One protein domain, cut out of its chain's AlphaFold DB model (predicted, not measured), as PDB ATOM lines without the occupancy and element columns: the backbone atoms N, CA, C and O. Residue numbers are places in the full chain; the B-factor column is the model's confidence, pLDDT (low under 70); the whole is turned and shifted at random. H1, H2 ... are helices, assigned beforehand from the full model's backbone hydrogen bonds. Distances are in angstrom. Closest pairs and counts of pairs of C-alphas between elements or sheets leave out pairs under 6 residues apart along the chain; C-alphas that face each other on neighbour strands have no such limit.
ATOM      1  N   ASP A  85      -8.716  96.358 -46.317       84.25
ATOM      2  CA  ASP A  85      -8.600  97.810 -46.169       84.25
ATOM      3  C   ASP A  85      -7.326  98.187 -45.397       84.25
ATOM      4  O   ASP A  85      -6.630  99.128 -45.780       84.25
ATOM      5  N   ASP A  86      -6.979  97.425 -44.357       82.88
ATOM      6  CA  ASP A  86      -5.729  97.613 -43.615       82.88
ATOM      7  C   ASP A  86      -4.514  97.280 -44.489       82.88
ATOM      8  O   ASP A  86      -3.563  98.057 -44.538       82.88
ATOM      9  N   GLU A  87      -4.567  96.182 -45.248       79.94
ATOM     10  CA  GLU A  87      -3.507  95.797 -46.185       79.94
ATOM     11  C   GLU A  87      -3.261  96.885 -47.237       79.94
ATOM     12  O   GLU A  87      -2.118  97.260 -47.506       79.94
ATOM     13  N   LEU A  88      -4.337  97.440 -47.803       84.38
ATOM     14  CA  LEU A  88      -4.252  98.514 -48.785       84.38
ATOM     15  C   LEU A  88      -3.665  99.790 -48.171       84.38
ATOM     16  O   LEU A  88      -2.859 100.457 -48.819       84.38
ATOM     17  N   ASN A  89      -4.044 100.130 -46.938       86.06
ATOM     18  CA  ASN A  89      -3.510 101.296 -46.238       86.06
ATOM     19  C   ASN A  89      -2.011 101.145 -45.955       86.06
ATOM     20  O   ASN A  89      -1.242 102.065 -46.245       86.06
ATOM     21  N   GLU A  90      -1.585  99.985 -45.455       86.94
ATOM     22  CA  GLU A  90      -0.175  99.686 -45.197       86.94
ATOM     23  C   GLU A  90       0.643  99.674 -46.495       86.94
ATOM     24  O   GLU A  90       1.710 100.288 -46.565       86.94
ATOM     25  N   PHE A  91       0.109  99.081 -47.569       87.88
ATOM     26  CA  PHE A  91       0.715  99.147 -48.899       87.88
ATOM     27  C   PHE A  91       0.879 100.594 -49.376       87.88
ATOM     28  O   PHE A  91       1.965 100.989 -49.800       87.88
ATOM     29  N   CYS A  92      -0.185 101.403 -49.311       87.25
ATOM     30  CA  CYS A  92      -0.147 102.798 -49.752       87.25
ATOM     31  C   CYS A  92       0.862 103.615 -48.939       87.25
ATOM     32  O   CYS A  92       1.611 104.405 -49.515       87.25
ATOM     33  N   SER A  93       0.907 103.401 -47.621       89.06
ATOM     34  CA  SER A  93       1.863 104.037 -46.714       89.06
ATOM     35  C   SER A  93       3.306 103.683 -47.084       89.06
ATOM     36  O   SER A  93       4.130 104.577 -47.284       89.06
ATOM     37  N   ALA A  94       3.605 102.396 -47.274       87.31
ATOM     38  CA  ALA A  94       4.931 101.938 -47.678       87.31
ATOM     39  C   ALA A  94       5.328 102.474 -49.067       87.31
ATOM     40  O   ALA A  94       6.433 102.983 -49.254       87.31
ATOM     41  N   PHE A  95       4.402 102.464 -50.029       87.81
ATOM     42  CA  PHE A  95       4.628 102.987 -51.377       87.81
ATOM     43  C   PHE A  95       4.901 104.503 -51.397       87.81
ATOM     44  O   PHE A  95       5.688 105.004 -52.208       87.81
ATOM     45  N   GLN A  96       4.276 105.267 -50.498       89.19
ATOM     46  CA  GLN A  96       4.523 106.706 -50.366       89.19
ATOM     47  C   GLN A  96       5.917 107.027 -49.812       89.19
ATOM     48  O   GLN A  96       6.455 108.093 -50.123       89.19
ATOM     49  N   GLN A  97       6.528 106.109 -49.062       88.50
ATOM     50  CA  GLN A  97       7.881 106.281 -48.521       88.50
ATOM     51  C   GLN A  97       8.987 106.013 -49.549       88.50
ATOM     52  O   GLN A  97      10.113 106.466 -49.352       88.50
ATOM     53  N   LEU A  98       8.671 105.333 -50.654       85.00
ATOM     54  CA  LEU A  98       9.619 105.110 -51.743       85.00
ATOM     55  C   LEU A  98      10.095 106.428 -52.364       85.00
ATOM     56  O   LEU A  98       9.352 107.408 -52.468       85.00
ATOM     57  N   THR A  99      11.332 106.443 -52.847       87.50
ATOM     58  CA  THR A  99      11.843 107.523 -53.694       87.50
ATOM     59  C   THR A  99      11.136 107.536 -55.052       87.50
ATOM     60  O   THR A  99      10.504 106.567 -55.470       87.50
ATOM     61  N   GLU A 100      11.243 108.641 -55.792       85.25
ATOM     62  CA  GLU A 100      10.710 108.721 -57.160       85.25
ATOM     63  C   GLU A 100      11.311 107.648 -58.083       85.25
ATOM     64  O   GLU A 100      10.589 107.033 -58.867       85.25
ATOM     65  N   ALA A 101      12.609 107.363 -57.940       79.38
ATOM     66  CA  ALA A 101      13.286 106.321 -58.705       79.38
ATOM     67  C   ALA A 101      12.744 104.920 -58.375       79.38
ATOM     68  O   ALA A 101      12.472 104.142 -59.284       79.38
ATOM     69  N   GLU A 102      12.530 104.607 -57.096       80.94
ATOM     70  CA  GLU A 102      11.947 103.325 -56.677       80.94
ATOM     71  C   GLU A 102      10.491 103.182 -57.118       80.94
ATOM     72  O   GLU A 102      10.100 102.115 -57.571       80.94
ATOM     73  N   ARG A 103       9.694 104.259 -57.071       82.62
ATOM     74  CA  ARG A 103       8.328 104.251 -57.620       82.62
ATOM     75  C   ARG A 103       8.316 104.027 -59.130       82.62
ATOM     76  O   ARG A 103       7.500 103.254 -59.623       82.62
ATOM     77  N   SER A 104       9.248 104.642 -59.855       78.88
ATOM     78  CA  SER A 104       9.429 104.419 -61.293       78.88
ATOM     79  C   SER A 104       9.838 102.973 -61.615       78.88
ATOM     80  O   SER A 104       9.362 102.409 -62.599       78.88
ATOM     81  N   ASN A 105      10.660 102.352 -60.760       74.38
ATOM     82  CA  ASN A 105      11.012 100.921 -60.791       74.38
ATOM     83  C   ASN A 105       9.932 100.002 -60.188       74.38
ATOM     84  O   ASN A 105      10.134  98.799 -60.072       74.38
ATOM     85  N   PHE A 106       8.828 100.547 -59.688       79.44
ATOM     86  CA  PHE A 106       7.678  99.753 -59.277       79.44
ATOM     87  C   PHE A 106       6.655  99.717 -60.408       79.44
ATOM     88  O   PHE A 106       6.109  98.667 -60.724       79.44
ATOM     89  N   ASP A 107       6.404 100.865 -61.041       74.75
ATOM     90  CA  ASP A 107       5.429 101.000 -62.132       74.75
ATOM     91  C   ASP A 107       5.830 100.243 -63.407       74.75
ATOM     92  O   ASP A 107       5.002 100.002 -64.289       74.75
ATOM     93  N   GLN A 108       7.101  99.886 -63.514       69.75
ATOM     94  CA  GLN A 108       7.668  99.149 -64.624       69.75
ATOM     95  C   GLN A 108       7.598  97.615 -64.362       69.75
ATOM     96  O   GLN A 108       7.638  96.846 -65.330       69.75
ATOM     97  N   LEU A 109       7.367  97.167 -63.109       69.75
ATOM     98  CA  LEU A 109       7.330  95.746 -62.746       69.75
ATOM     99  C   LEU A 109       6.291  94.989 -63.564       69.75
ATOM    100  O   LEU A 109       5.146  95.415 -63.738       69.75
ATOM    101  N   HIS A 110       6.679  93.796 -64.014       65.44
ATOM    102  CA  HIS A 110       5.769  92.910 -64.717       65.44
ATOM    103  C   HIS A 110       4.663  92.422 -63.770       65.44
ATOM    104  O   HIS A 110       4.849  91.484 -62.992       65.44
ATOM    105  N   CYS A 111       3.477  93.024 -63.857       55.31
ATOM    106  CA  CYS A 111       2.289  92.517 -63.181       55.31
ATOM    107  C   CYS A 111       1.909  91.162 -63.785       55.31
ATOM    108  O   CYS A 111       1.456  91.091 -64.929       55.31
ATOM    109  N   CYS A 112       2.065  90.079 -63.020       49.34
ATOM    110  CA  CYS A 112       1.471  88.795 -63.375       49.34
ATOM    111  C   CYS A 112      -0.058  88.946 -63.317       49.34
ATOM    112  O   CYS A 112      -0.680  88.878 -62.256       49.34
ATOM    113  N   SER A 113      -0.651  89.246 -64.475       51.50
ATOM    114  CA  SER A 113      -2.082  89.515 -64.658       51.50
ATOM    115  C   SER A 113      -2.970  88.331 -64.271       51.50
ATOM    116  O   SER A 113      -4.171  88.517 -64.096       51.50
ATOM    117  N   ASP A 114      -2.403  87.134 -64.137       50.19
ATOM    118  CA  ASP A 114      -3.164  85.909 -63.901       50.19
ATOM    119  C   ASP A 114      -3.682  85.794 -62.456       50.19
ATOM    120  O   ASP A 114      -4.553  84.969 -62.189       50.19
ATOM    121  N   MET A 115      -3.199  86.635 -61.527       47.94
ATOM    122  CA  MET A 115      -3.655  86.649 -60.124       47.94
ATOM    123  C   MET A 115      -4.254  87.977 -59.645       47.94
ATOM    124  O   MET A 115      -4.831  88.022 -58.562       47.94
ATOM    125  N   ILE A 116      -4.153  89.059 -60.423       53.81
ATOM    126  CA  ILE A 116      -4.721  90.353 -60.031       53.81
ATOM    127  C   ILE A 116      -6.017  90.566 -60.807       53.81
ATOM    128  O   ILE A 116      -6.003  90.957 -61.974       53.81
ATOM    129  N   GLU A 117      -7.153  90.331 -60.145       55.12
ATOM    130  CA  GLU A 117      -8.458  90.624 -60.733       55.12
ATOM    131  C   GLU A 117      -8.494  92.073 -61.243       55.12
ATOM    132  O   GLU A 117      -8.123  93.016 -60.542       55.12
ATOM    133  N   THR A 118      -9.015  92.279 -62.457       54.38
ATOM    134  CA  THR A 118      -9.138  93.596 -63.113       54.38
ATOM    135  C   THR A 118      -9.781  94.663 -62.214       54.38
ATOM    136  O   THR A 118      -9.512  95.861 -62.347       54.38
ATOM    137  N   LYS A 119     -10.618  94.231 -61.267       57.06
ATOM    138  CA  LYS A 119     -11.251  95.073 -60.249       57.06
ATOM    139  C   LYS A 119     -10.235  95.725 -59.306       57.06
ATOM    140  O   LYS A 119     -10.367  96.916 -59.036       57.06
ATOM    141  N   VAL A 120      -9.204  94.996 -58.876       58.66
ATOM    142  CA  VAL A 120      -8.148  95.492 -57.978       58.66
ATOM    143  C   VAL A 120      -7.291  96.541 -58.689       58.66
ATOM    144  O   VAL A 120      -7.111  97.642 -58.173       58.66
ATOM    145  N   ILE A 121      -6.870  96.275 -59.932       61.41
ATOM    146  CA  ILE A 121      -6.116  97.246 -60.752       61.41
ATOM    147  C   ILE A 121      -6.927  98.534 -60.952       61.41
ATOM    148  O   ILE A 121      -6.394  99.642 -60.873       61.41
ATOM    149  N   THR A 122      -8.232  98.401 -61.198       67.44
ATOM    150  CA  THR A 122      -9.129  99.544 -61.411       67.44
ATOM    151  C   THR A 122      -9.324 100.357 -60.127       67.44
ATOM    152  O   THR A 122      -9.324 101.587 -60.184       67.44
ATOM    153  N   ALA A 123      -9.440  99.697 -58.971       66.31
ATOM    154  CA  ALA A 123      -9.543 100.354 -57.670       66.31
ATOM    155  C   ALA A 123      -8.273 101.155 -57.332       66.31
ATOM    156  O   ALA A 123      -8.374 102.342 -57.016       66.31
ATOM    157  N   VAL A 124      -7.085 100.564 -57.509       63.56
ATOM    158  CA  VAL A 124      -5.794 101.237 -57.265       63.56
ATOM    159  C   VAL A 124      -5.602 102.440 -58.192       63.56
ATOM    160  O   VAL A 124      -5.196 103.516 -57.748       63.56
ATOM    161  N   ARG A 125      -5.947 102.307 -59.481       71.12
ATOM    162  CA  ARG A 125      -5.875 103.424 -60.440       71.12
ATOM    163  C   ARG A 125      -6.808 104.570 -60.058       71.12
ATOM    164  O   ARG A 125      -6.404 105.728 -60.128       71.12
ATOM    165  N   ARG A 126      -8.033 104.257 -59.625       71.44
ATOM    166  CA  ARG A 126      -9.008 105.260 -59.179       71.44
ATOM    167  C   ARG A 126      -8.527 105.996 -57.931       71.44
ATOM    168  O   ARG A 126      -8.634 107.218 -57.884       71.44
ATOM    169  N   TRP A 127      -7.965 105.270 -56.965       73.31
ATOM    170  CA  TRP A 127      -7.377 105.861 -55.765       73.31
ATOM    171  C   TRP A 127      -6.243 106.833 -56.115       73.31
ATOM    172  O   TRP A 127      -6.321 108.001 -55.741       73.31
ATOM    173  N   ARG A 128      -5.273 106.413 -56.949       64.56
ATOM    174  CA  ARG A 128      -4.155 107.279 -57.379       64.56
ATOM    175  C   ARG A 128      -4.633 108.599 -57.995       64.56
ATOM    176  O   ARG A 128      -4.060 109.643 -57.710       64.56
ATOM    177  N   THR A 129      -5.697 108.574 -58.802       65.62
ATOM    178  CA  THR A 129      -6.239 109.795 -59.433       65.62
ATOM    179  C   THR A 129      -6.962 110.743 -58.474       65.62
ATOM    180  O   THR A 129      -7.105 111.917 -58.797       65.62
ATOM    181  N   GLN A 130      -7.421 110.267 -57.314       59.22
ATOM    182  CA  GLN A 130      -8.147 111.094 -56.340       59.22
ATOM    183  C   GLN A 130      -7.217 111.824 -55.369       59.22
ATOM    184  O   GLN A 130      -7.562 112.897 -54.891       59.22
ATOM    185  N   THR A 131      -6.032 111.279 -55.104       51.00
ATOM    186  CA  THR A 131      -5.035 111.861 -54.189       51.00
ATOM    187  C   THR A 131      -4.096 112.887 -54.837       51.00
ATOM    188  O   THR A 131      -3.239 113.435 -54.153       51.00
ATOM    189  N   SER A 132      -4.223 113.147 -56.143       48.16
ATOM    190  CA  SER A 132      -3.399 114.120 -56.888       48.16
ATOM    191  C   SER A 132      -4.122 115.442 -57.204       48.16
ATOM    192  O   SER A 132      -3.719 116.142 -58.132       48.16
TER     193      SER A 132
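Overview. This is residues 85 to 132 of the 133 residues of an uncharacterized protein of Beauveria bassiana (UniProt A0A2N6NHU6). What shape do the three helices make? An open frame of three helices round a nearly empty middle: H1 and H2 make a V, with the tight link at its tip, and H3 lies across the gap from H2, joined to it by a winding stretch, residues 108 to 117, and apart from both H1 and H2. Residues 114 to 120, of which 118 to 120 belong to H3, stick out from the rest. How large and how regular is it? The printed part has 48 residues with three named helices, in the order H1, H2, H3, and no named strand; the class is all helix. It is only just compact, close to loose, with a radius of gyration of the C-alphas of 11.5 A, and spans 28 by 23 by 20 A.

Along the chain. Which helix is longest by residues? Two share that place with 13 residues each: H1, residues 85 to 97, 18.7 A from first to last C-alpha, and H3, residues 118 to 130, 18.8 A. Where do they begin and end? C-alpha 85, where H1 begins, is at (-8.600, 97.810, -46.169), and C-alpha 130, where H3 ends, is at (-8.147, 111.094, -56.340). What comes between them? H2 is residues 100 to 107, with C-alpha 100 at (10.710, 108.721, -57.160).

Arrangement. How does H1 stand to H2? They are close but not clearly touching, with 1 pair of C-alphas within 8 A, and the closest C-alphas are those of Phe 95 and Arg 103, 7.4 A apart. They run opposite ways at a steep tilt of 43 degrees, and their centres are 15.4 A apart. How does H3 stand to the others? H3 is apart from H1 and apart from H2. What do the backbone N and O atoms show? In H1, H2 and H3 every pair of O i and N i+4 is within hydrogen-bond range.

Size, cuts and confidence. How far does the printed part reach? The two C-alphas farthest apart are those of Asp 114 and Ser 132, 29.1 A, while the first and last printed C-alphas, of Asp 85 and Ser 132, are 20.2 A apart. Is there a cut, and how long are the links? The printed part has no cut; the link from H1 to H2 is tight, with 2 residues, and the link from H2 to H3 is short, with 10. Where is the model's confidence low? The mean pLDDT of the printed part is 71.5, and 22 residues are under 70, namely residues 108 to 124 and 128 to 132.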